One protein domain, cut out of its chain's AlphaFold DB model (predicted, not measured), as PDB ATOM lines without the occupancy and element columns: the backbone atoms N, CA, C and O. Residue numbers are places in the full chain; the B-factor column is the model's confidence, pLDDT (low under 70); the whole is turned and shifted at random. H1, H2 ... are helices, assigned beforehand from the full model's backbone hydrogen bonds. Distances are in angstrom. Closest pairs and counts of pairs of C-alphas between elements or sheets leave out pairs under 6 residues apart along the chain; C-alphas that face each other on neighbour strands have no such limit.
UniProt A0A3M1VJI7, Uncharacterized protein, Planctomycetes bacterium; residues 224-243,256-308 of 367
ATOM      1  N   THR A 224     -28.271 -25.173 -51.830       67.12
ATOM      2  CA  THR A 224     -29.205 -24.613 -52.824       67.12
ATOM      3  C   THR A 224     -29.734 -25.680 -53.792       67.12
ATOM      4  O   THR A 224     -30.904 -25.632 -54.169       67.12
ATOM      5  N   GLY A 225     -28.921 -26.694 -54.116       74.38
ATOM      6  CA  GLY A 225     -29.314 -27.827 -54.960       74.38
ATOM      7  C   GLY A 225     -30.370 -28.749 -54.336       74.38
ATOM      8  O   GLY A 225     -31.263 -29.225 -55.037       74.38
ATOM      9  N   GLU A 226     -30.344 -28.972 -53.020       74.12
ATOM     10  CA  GLU A 226     -31.364 -29.791 -52.344       74.12
ATOM     11  C   GLU A 226     -32.723 -29.087 -52.301       74.12
ATOM     12  O   GLU A 226     -33.765 -29.731 -52.461       74.12
ATOM     13  N   ILE A 227     -32.723 -27.757 -52.169       69.38
ATOM     14  CA  ILE A 227     -33.942 -26.941 -52.233       69.38
ATOM     15  C   ILE A 227     -34.560 -27.010 -53.635       69.38
ATOM     16  O   ILE A 227     -35.778 -27.168 -53.766       69.38
ATOM     17  N   GLU A 228     -33.747 -26.937 -54.691       72.25
ATOM     18  CA  GLU A 228     -34.227 -27.074 -56.070       72.25
ATOM     19  C   GLU A 228     -34.802 -28.465 -56.357       72.25
ATOM     20  O   GLU A 228     -35.865 -28.576 -56.979       72.25
ATOM     21  N   ASN A 229     -34.153 -29.524 -55.867       75.06
ATOM     22  CA  ASN A 229     -34.633 -30.898 -56.025       75.06
ATOM     23  C   ASN A 229     -35.956 -31.134 -55.288       75.06
ATOM     24  O   ASN A 229     -36.874 -31.727 -55.858       75.06
ATOM     25  N   GLN A 230     -36.098 -30.597 -54.073       72.81
ATOM     26  CA  GLN A 230     -37.374 -30.571 -53.354       72.81
ATOM     27  C   GLN A 230     -38.444 -29.866 -54.197       72.81
ATOM     28  O   GLN A 230     -39.516 -30.421 -54.438       72.81
ATOM     29  N   LEU A 231     -38.145 -28.678 -54.735       72.56
ATOM     30  CA  LEU A 231     -39.093 -27.922 -55.557       72.56
ATOM     31  C   LEU A 231     -39.534 -28.678 -56.823       72.56
ATOM     32  O   LEU A 231     -40.713 -28.616 -57.184       72.56
ATOM     33  N   LYS A 232     -38.608 -29.382 -57.487       75.81
ATOM     34  CA  LYS A 232     -38.889 -30.228 -58.660       75.81
ATOM     35  C   LYS A 232     -39.779 -31.416 -58.298       75.81
ATOM     36  O   LYS A 232     -40.765 -31.652 -58.994       75.81
ATOM     37  N   TYR A 233     -39.491 -32.100 -57.189       79.12
ATOM     38  CA  TYR A 233     -40.318 -33.198 -56.684       79.12
ATOM     39  C   TYR A 233     -41.766 -32.748 -56.426       79.12
ATOM     40  O   TYR A 233     -42.711 -33.415 -56.852       79.12
ATOM     41  N   TYR A 234     -41.956 -31.568 -55.822       69.69
ATOM     42  CA  TYR A 234     -43.299 -31.029 -55.581       69.69
ATOM     43  C   TYR A 234     -44.057 -30.714 -56.873       69.69
ATOM     44  O   TYR A 234     -45.230 -31.064 -56.972       69.69
ATOM     45  N   LYS A 235     -43.403 -30.101 -57.874       75.75
ATOM     46  CA  LYS A 235     -44.028 -29.812 -59.181       75.75
ATOM     47  C   LYS A 235     -44.485 -31.082 -59.900       75.75
ATOM     48  O   LYS A 235     -45.552 -31.094 -60.506       75.75
ATOM     49  N   TRP A 236     -43.675 -32.137 -59.846       81.75
ATOM     50  CA  TRP A 236     -44.025 -33.419 -60.454       81.75
ATOM     51  C   TRP A 236     -45.256 -34.042 -59.780       81.75
ATOM     52  O   TRP A 236     -46.182 -34.481 -60.459       81.75
ATOM     53  N   ARG A 237     -45.314 -34.004 -58.443       73.88
ATOM     54  CA  ARG A 237     -46.407 -34.610 -57.672       73.88
ATOM     55  C   ARG A 237     -47.749 -33.899 -57.859       73.88
ATOM     56  O   ARG A 237     -48.773 -34.570 -57.942       73.88
ATOM     57  N   THR A 238     -47.764 -32.568 -57.945       70.81
ATOM     58  CA  THR A 238     -49.005 -31.826 -58.224       70.81
ATOM     59  C   THR A 238     -49.549 -32.112 -59.611       70.81
ATOM     60  O   THR A 238     -50.760 -32.270 -59.750       70.81
ATOM     61  N   LYS A 239     -48.673 -32.231 -60.613       77.06
ATOM     62  CA  LYS A 239     -49.082 -32.620 -61.964       77.06
ATOM     63  C   LYS A 239     -49.700 -34.021 -61.974       77.06
ATOM     64  O   LYS A 239     -50.815 -34.177 -62.446       77.06
ATOM     65  N   ALA A 240     -49.037 -35.001 -61.353       75.00
ATOM     66  CA  ALA A 240     -49.547 -36.372 -61.279       75.00
ATOM     67  C   ALA A 240     -50.923 -36.469 -60.591       75.00
ATOM     68  O   ALA A 240     -51.767 -37.254 -61.013       75.00
ATOM     69  N   PHE A 241     -51.166 -35.662 -59.552       72.06
ATOM     70  CA  PHE A 241     -52.470 -35.603 -58.885       72.06
ATOM     71  C   PHE A 241     -53.555 -34.988 -59.779       72.06
ATOM     72  O   PHE A 241     -54.662 -35.511 -59.850       72.06
ATOM     73  N   LEU A 242     -53.243 -33.886 -60.469       72.50
ATOM     74  CA  LEU A 242     -54.184 -33.256 -61.399       72.50
ATOM     75  C   LEU A 242     -54.545 -34.212 -62.538       72.50
ATOM     76  O   LEU A 242     -55.722 -34.363 -62.842       72.50
ATOM     77  N   ASP A 243     -53.558 -34.915 -63.089       76.31
ATOM     78  CA  ASP A 243     -53.762 -35.865 -64.185       76.31
ATOM     79  C   ASP A 243     -54.608 -37.081 -63.751       76.31
ATOM     80  O   ASP A 243     -55.365 -37.620 -64.553       76.31
ATOM     81  N   ALA A 256     -62.840 -34.161 -53.514       76.50
ATOM     82  CA  ALA A 256     -61.508 -34.210 -54.112       76.50
ATOM     83  C   ALA A 256     -60.859 -32.815 -54.169       76.50
ATOM     84  O   ALA A 256     -59.715 -32.652 -53.740       76.50
ATOM     85  N   ALA A 257     -61.610 -31.786 -54.575       78.62
ATOM     86  CA  ALA A 257     -61.132 -30.403 -54.602       78.62
ATOM     87  C   ALA A 257     -60.765 -29.870 -53.206       78.62
ATOM     88  O   ALA A 257     -59.735 -29.213 -53.043       78.62
ATOM     89  N   LYS A 258     -61.558 -30.177 -52.168       81.62
ATOM     90  CA  LYS A 258     -61.243 -29.784 -50.781       81.62
ATOM     91  C   LYS A 258     -59.986 -30.468 -50.244       81.62
ATOM     92  O   LYS A 258     -59.189 -29.811 -49.574       81.62
ATOM     93  N   CYS A 259     -59.816 -31.762 -50.507       80.69
ATOM     94  CA  CYS A 259     -58.610 -32.494 -50.115       80.69
ATOM     95  C   CYS A 259     -57.382 -31.944 -50.846       80.69
ATOM     96  O   CYS A 259     -56.383 -31.626 -50.204       80.69
ATOM     97  N   TRP A 260     -57.498 -31.701 -52.152       83.75
ATOM     98  CA  TRP A 260     -56.438 -31.078 -52.940       83.75
ATOM     99  C   TRP A 260     -56.055 -29.692 -52.421       83.75
ATOM    100  O   TRP A 260     -54.872 -29.399 -52.269       83.75
ATOM    101  N   LEU A 261     -57.033 -28.841 -52.095       86.31
ATOM    102  CA  LEU A 261     -56.764 -27.494 -51.593       86.31
ATOM    103  C   LEU A 261     -56.047 -27.524 -50.233       86.31
ATOM    104  O   LEU A 261     -55.143 -26.722 -49.997       86.31
ATOM    105  N   LYS A 262     -56.407 -28.467 -49.351       81.50
ATOM    106  CA  LYS A 262     -55.690 -28.692 -48.085       81.50
ATOM    107  C   LYS A 262     -54.244 -29.124 -48.327       81.50
ATOM    108  O   LYS A 262     -53.345 -28.593 -47.675       81.50
ATOM    109  N   ASP A 263     -54.018 -30.015 -49.286       83.44
ATOM    110  CA  ASP A 263     -52.671 -30.446 -49.662       83.44
ATOM    111  C   ASP A 263     -51.860 -29.292 -50.268       83.44
ATOM    112  O   ASP A 263     -50.704 -29.090 -49.888       83.44
ATOM    113  N   GLN A 264     -52.463 -28.464 -51.131       86.50
ATOM    114  CA  GLN A 264     -51.815 -27.259 -51.664       86.50
ATOM    115  C   GLN A 264     -51.443 -26.273 -50.558       86.50
ATOM    116  O   GLN A 264     -50.343 -25.718 -50.566       86.50
ATOM    117  N   TRP A 265     -52.329 -26.080 -49.582       82.12
ATOM    118  CA  TRP A 265     -52.065 -25.207 -48.443       82.12
ATOM    119  C   TRP A 265     -50.905 -25.719 -47.583       82.12
ATOM    120  O   TRP A 265     -49.998 -24.958 -47.234       82.12
ATOM    121  N   ALA A 266     -50.879 -27.021 -47.288       82.06
ATOM    122  CA  ALA A 266     -49.779 -27.644 -46.560       82.06
ATOM    123  C   ALA A 266     -48.445 -27.509 -47.318       82.06
ATOM    124  O   ALA A 266     -47.422 -27.160 -46.718       82.06
ATOM    125  N   MET A 267     -48.456 -27.703 -48.641       82.81
ATOM    126  CA  MET A 267     -47.276 -27.514 -49.492       82.81
ATOM    127  C   MET A 267     -46.810 -26.055 -49.529       82.81
ATOM    128  O   MET A 267     -45.606 -25.797 -49.463       82.81
ATOM    129  N   TYR A 268     -47.735 -25.098 -49.596       86.12
ATOM    130  CA  TYR A 268     -47.422 -23.671 -49.545       86.12
ATOM    131  C   TYR A 268     -46.717 -23.297 -48.234       86.12
ATOM    132  O   TYR A 268     -45.651 -22.677 -48.257       86.12
ATOM    133  N   LEU A 269     -47.246 -23.749 -47.094       85.12
ATOM    134  CA  LEU A 269     -46.629 -23.515 -45.786       85.12
ATOM    135  C   LEU A 269     -45.237 -24.154 -45.677       85.12
ATOM    136  O   LEU A 269     -44.312 -23.523 -45.160       85.12
ATOM    137  N   ALA A 270     -45.063 -25.376 -46.186       83.75
ATOM    138  CA  ALA A 270     -43.763 -26.043 -46.215       83.75
ATOM    139  C   ALA A 270     -42.752 -25.279 -47.089       83.75
ATOM    140  O   ALA A 270     -41.625 -25.035 -46.650       83.75
ATOM    141  N   ARG A 271     -43.160 -24.827 -48.283       87.62
ATOM    142  CA  ARG A 271     -42.315 -24.010 -49.168       87.62
ATOM    143  C   ARG A 271     -41.914 -22.700 -48.496       87.62
ATOM    144  O   ARG A 271     -40.735 -22.363 -48.528       87.62
ATOM    145  N   ASN A 272     -42.846 -22.001 -47.850       88.19
ATOM    146  CA  ASN A 272     -42.543 -20.759 -47.137       88.19
ATOM    147  C   ASN A 272     -41.558 -20.982 -45.982       88.19
ATOM    148  O   ASN A 272     -40.646 -20.177 -45.790       88.19
ATOM    149  N   ARG A 273     -41.686 -22.082 -45.231       86.00
ATOM    150  CA  ARG A 273     -40.719 -22.438 -44.175       86.00
ATOM    151  C   ARG A 273     -39.324 -22.706 -44.737       86.00
ATOM    152  O   ARG A 273     -38.351 -22.194 -44.198       86.00
ATOM    153  N   ILE A 274     -39.216 -23.447 -45.839       87.56
ATOM    154  CA  ILE A 274     -37.919 -23.728 -46.476       87.56
ATOM    155  C   ILE A 274     -37.312 -22.448 -47.060       87.56
ATOM    156  O   ILE A 274     -36.132 -22.181 -46.856       87.56
ATOM    157  N   GLN A 275     -38.107 -21.628 -47.751       85.38
ATOM    158  CA  GLN A 275     -37.634 -20.370 -48.334       85.38
ATOM    159  C   GLN A 275     -37.204 -19.366 -47.265       85.38
ATOM    160  O   GLN A 275     -36.162 -18.739 -47.424       85.38
ATOM    161  N   SER A 276     -37.954 -19.239 -46.168       81.25
ATOM    162  CA  SER A 276     -37.562 -18.378 -45.044       81.25
ATOM    163  C   SER A 276     -36.307 -18.889 -44.339       81.25
ATOM    164  O   SER A 276     -35.425 -18.088 -44.047       81.25
ATOM    165  N   ALA A 277     -36.159 -20.203 -44.143       81.44
ATOM    166  CA  ALA A 277     -34.934 -20.788 -43.598       81.44
ATOM    167  C   ALA A 277     -33.723 -20.549 -44.517       81.44
ATOM    168  O   ALA A 277     -32.670 -20.129 -44.045       81.44
ATOM    169  N   ALA A 278     -33.880 -20.741 -45.827       80.44
ATOM    170  CA  ALA A 278     -32.824 -20.506 -46.811       80.44
ATOM    171  C   ALA A 278     -32.464 -19.019 -46.935       80.44
ATOM    172  O   ALA A 278     -31.289 -18.665 -47.037       80.44
ATOM    173  N   PHE A 279     -33.464 -18.136 -46.900       79.56
ATOM    174  CA  PHE A 279     -33.253 -16.694 -46.880       79.56
ATOM    175  C   PHE A 279     -32.520 -16.270 -45.608       79.56
ATOM    176  O   PHE A 279     -31.515 -15.574 -45.712       79.56
ATOM    177  N   ASN A 280     -32.935 -16.763 -44.438       78.44
ATOM    178  CA  ASN A 280     -32.233 -16.527 -43.179       78.44
ATOM    179  C   ASN A 280     -30.801 -17.058 -43.229       78.44
ATOM    180  O   ASN A 280     -29.888 -16.327 -42.878       78.44
ATOM    181  N   ALA A 281     -30.561 -18.272 -43.725       79.56
ATOM    182  CA  ALA A 281     -29.209 -18.813 -43.871       79.56
ATOM    183  C   ALA A 281     -28.347 -17.956 -44.814       79.56
ATOM    184  O   ALA A 281     -27.190 -17.668 -44.514       79.56
ATOM    185  N   LYS A 282     -28.917 -17.476 -45.926       80.12
ATOM    186  CA  LYS A 282     -28.232 -16.575 -46.861       80.12
ATOM    187  C   LYS A 282     -27.955 -15.206 -46.243       80.12
ATOM    188  O   LYS A 282     -26.883 -14.654 -46.486       80.12
ATOM    189  N   LEU A 283     -28.885 -14.670 -45.453       74.69
ATOM    190  CA  LEU A 283     -28.669 -13.461 -44.662       74.69
ATOM    191  C   LEU A 283     -27.565 -13.694 -43.633       74.69
ATOM    192  O   LEU A 283     -26.644 -12.900 -43.582       74.69
ATOM    193  N   HIS A 284     -27.580 -14.804 -42.898       69.44
ATOM    194  CA  HIS A 284     -26.530 -15.145 -41.941       69.44
ATOM    195  C   HIS A 284     -25.165 -15.327 -42.606       69.44
ATOM    196  O   HIS A 284     -24.174 -14.911 -42.027       69.44
ATOM    197  N   ALA A 285     -25.090 -15.896 -43.811       73.25
ATOM    198  CA  ALA A 285     -23.830 -16.070 -44.530       73.25
ATOM    199  C   ALA A 285     -23.303 -14.751 -45.123       73.25
ATOM    200  O   ALA A 285     -22.113 -14.463 -45.032       73.25
ATOM    201  N   LYS A 286     -24.177 -13.930 -45.723       72.00
ATOM    202  CA  LYS A 286     -23.783 -12.647 -46.335       72.00
ATOM    203  C   LYS A 286     -23.561 -11.543 -45.311       72.00
ATOM    204  O   LYS A 286     -22.651 -10.738 -45.454       72.00
ATOM    205  N   LEU A 287     -24.418 -11.501 -44.301       68.62
ATOM    206  CA  LEU A 287     -24.393 -10.548 -43.201       68.62
ATOM    207  C   LEU A 287     -23.782 -11.193 -41.956       68.62
ATOM    208  O   LEU A 287     -24.071 -10.738 -40.860       68.62
ATOM    209  N   ALA A 288     -22.932 -12.221 -42.091       55.97
ATOM    210  CA  ALA A 288     -22.195 -12.823 -40.971       55.97
ATOM    211  C   ALA A 288     -21.428 -11.769 -40.152       55.97
ATOM    212  O   ALA A 288     -21.214 -11.948 -38.960       55.97
ATOM    213  N   TYR A 289     -21.092 -10.637 -40.779       54.38
ATOM    214  CA  TYR A 289     -20.524  -9.454 -40.134       54.38
ATOM    215  C   TYR A 289     -21.487  -8.733 -39.163       54.38
ATOM    216  O   TYR A 289     -21.051  -8.079 -38.226       54.38
ATOM    217  N   PHE A 290     -22.797  -8.866 -39.369       51.06
ATOM    218  CA  PHE A 290     -23.865  -8.292 -38.545       51.06
ATOM    219  C   PHE A 290     -24.611  -9.326 -37.705       51.06
ATOM    220  O   PHE A 290     -25.543  -8.951 -36.998       51.06
ATOM    221  N   VAL A 291     -24.245 -10.612 -37.755       49.25
ATOM    222  CA  VAL A 291     -24.791 -11.586 -36.806       49.25
ATOM    223  C   VAL A 291     -24.072 -11.364 -35.481       49.25
ATOM    224  O   VAL A 291     -22.873 -11.636 -35.390       49.25
ATOM    225  N   PRO A 292     -24.772 -10.896 -34.440       49.78
ATOM    226  CA  PRO A 292     -24.168 -10.571 -33.164       49.78
ATOM    227  C   PRO A 292     -23.870 -11.849 -32.367       49.78
ATOM    228  O   PRO A 292     -24.480 -12.117 -31.337       49.78
ATOM    229  N   SER A 293     -22.954 -12.679 -32.864       47.72
ATOM    230  CA  SER A 293     -22.540 -13.932 -32.220       47.72
ATOM    231  C   SER A 293     -21.420 -13.740 -31.188       47.72
ATOM    232  O   SER A 293     -21.053 -14.680 -30.492       47.72
ATOM    233  N   GLY A 294     -20.952 -12.503 -30.998       49.31
ATOM    234  CA  GLY A 294     -20.170 -12.069 -29.842       49.31
ATOM    235  C   GLY A 294     -20.828 -10.849 -29.195       49.31
ATOM    236  O   GLY A 294     -21.209  -9.919 -29.903       49.31
ATOM    237  N   CYS A 295     -20.957 -10.867 -27.863       52.09
ATOM    238  CA  CYS A 295     -21.552  -9.822 -27.007       52.09
ATOM    239  C   CYS A 295     -23.093  -9.714 -27.000       52.09
ATOM    240  O   CYS A 295     -23.658  -8.646 -27.226       52.09
ATOM    241  N   GLY A 296     -23.790 -10.813 -26.689       55.66
ATOM    242  CA  GLY A 296     -25.171 -10.751 -26.176       55.66
ATOM    243  C   GLY A 296     -26.245 -10.274 -27.157       55.66
ATOM    244  O   GLY A 296     -27.239  -9.699 -26.728       55.66
ATOM    245  N   GLY A 297     -26.068 -10.488 -28.463       49.16
ATOM    246  CA  GLY A 297     -27.072 -10.093 -29.456       49.16
ATOM    247  C   GLY A 297     -26.981  -8.637 -29.931       49.16
ATOM    248  O   GLY A 297     -27.733  -8.260 -30.823       49.16
ATOM    249  N   ALA A 298     -26.038  -7.839 -29.411       55.34
ATOM    250  CA  ALA A 298     -25.828  -6.446 -29.830       55.34
ATOM    251  C   ALA A 298     -24.755  -6.268 -30.923       55.34
ATOM    252  O   ALA A 298     -24.724  -5.241 -31.592       55.34
ATOM    253  N   GLY A 299     -23.905  -7.277 -31.130       50.84
ATOM    254  CA  GLY A 299     -22.876  -7.283 -32.166       50.84
ATOM    255  C   GLY A 299     -21.636  -6.548 -31.698       50.84
ATOM    256  O   GLY A 299     -21.573  -5.326 -31.751       50.84
ATOM    257  N   CYS A 300     -20.640  -7.295 -31.226       59.19
ATOM    258  CA  CYS A 300     -19.326  -6.723 -30.968       59.19
ATOM    259  C   CYS A 300     -18.598  -6.488 -32.302       59.19
ATOM    260  O   CYS A 300     -18.364  -7.452 -33.036       59.19
ATOM    261  N   PRO A 301     -18.235  -5.240 -32.639       58.28
ATOM    262  CA  PRO A 301     -17.422  -4.974 -33.815       58.28
ATOM    263  C   PRO A 301     -16.009  -5.558 -33.647       58.28
ATOM    264  O   PRO A 301     -15.488  -5.590 -32.530       58.28
ATOM    265  N   PRO A 302     -15.358  -5.997 -34.737       59.62
ATOM    266  CA  PRO A 302     -14.035  -6.615 -34.667       59.62
ATOM    267  C   PRO A 302     -12.931  -5.650 -34.202       59.62
ATOM    268  O   PRO A 302     -11.964  -6.099 -33.596       59.62
ATOM    269  N   VAL A 303     -13.069  -4.338 -34.440       59.69
ATOM    270  CA  VAL A 303     -12.172  -3.286 -33.922       59.69
ATOM    271  C   VAL A 303     -12.967  -1.984 -33.743       59.69
ATOM    272  O   VAL A 303     -13.658  -1.562 -34.666       59.69
ATOM    273  N   GLY A 304     -12.842  -1.322 -32.587       57.34
ATOM    274  CA  GLY A 304     -13.451  -0.011 -32.302       57.34
ATOM    275  C   GLY A 304     -14.825  -0.068 -31.620       57.34
ATOM    276  O   GLY A 304     -15.368  -1.137 -31.376       57.34
ATOM    277  N   PHE A 305     -15.390   1.093 -31.285       52.94
ATOM    278  CA  PHE A 305     -16.754   1.214 -30.762       52.94
ATOM    279  C   PHE A 305     -17.645   1.774 -31.868       52.94
ATOM    280  O   PHE A 305     -17.575   2.960 -32.179       52.94
ATOM    281  N   TYR A 306     -18.478   0.930 -32.472       45.88
ATOM    282  CA  TYR A 306     -19.557   1.404 -33.331       45.88
ATOM    283  C   TYR A 306     -20.841   1.437 -32.505       45.88
ATOM    284  O   TYR A 306     -21.253   0.428 -31.940       45.88
ATOM    285  N   SER A 307     -21.474   2.606 -32.423       43.38
ATOM    286  CA  SER A 307     -22.853   2.721 -31.954       43.38
ATOM    287  C   SER A 307     -23.755   2.316 -33.116       43.38
ATOM    288  O   SER A 307     -23.927   3.078 -34.068       43.38
ATOM    289  N   LEU A 308     -24.269   1.086 -33.087       43.81
ATOM    290  CA  LEU A 308     -25.300   0.646 -34.021       43.81
ATOM    291  C   LEU A 308     -26.584   1.411 -33.680       43.81
ATOM    292  O   LEU A 308     -27.375   0.994 -32.840       43.81
TER     293      LEU A 308
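AT A GLANCE: This is residues 224 to 243 and 256 to 308 of the 367 residues of an uncharacterized protein of Planctomycetes bacterium (UniProt A0A3M1VJI7). Look first at the longest helix, H2: it makes most of the length of an extended rod, and the shorter H1 runs back loosely side by side with it, nearly antiparallel. Past the last residue of H2, a winding tail without a named element, residues 287 to 308, prolongs the rod. The printed part has 73 residues with two named helices, H1 then H2 along the chain, and no named strand; the class is all helix. The whole is extended, with a radius of gyration of the C-alphas of 19.7 A, and the C-alphas span 63 by 25 by 14 A, only just a rod.

IN THESE COORDINATES: Find C-alpha 256 at (-61.508, -34.210, -54.112); from there H2, residues 256 to 286, runs 44.1 A to C-alpha 286 at (-23.783, -12.647, -46.335). Then go to C-alpha 224 at (-29.205, -24.613, -52.824), where H1, residues 224 to 243, begins; its first and last C-alphas are 29.3 A apart.

HOW THE PARTS SIT: Compare Ile 227 of H1 with Ile 274 of H2: their C-alphas, the closest of the two helices, are 7.7 A apart. H1 and H2 are close but not clearly touching, with 1 pair of C-alphas within 8 A. They run opposite ways at a shallow tilt of 10 degrees, 12.6 A from centre to centre. Along the backbones of H1 and H2, every O i to N i+4 pair is within hydrogen-bond range.

THE WHOLE: The two C-alphas farthest apart, those of Ala 256 and Gly 304, are 62.9 A apart. Residues 244 to 255 are not printed, and C-alphas 243 and 256 lie 12.8 A apart across this cut. Look at the B-factor column for the model's confidence: the mean pLDDT of the printed part is 70.9, and 26 residues are under 70, among them residues 287 to 308.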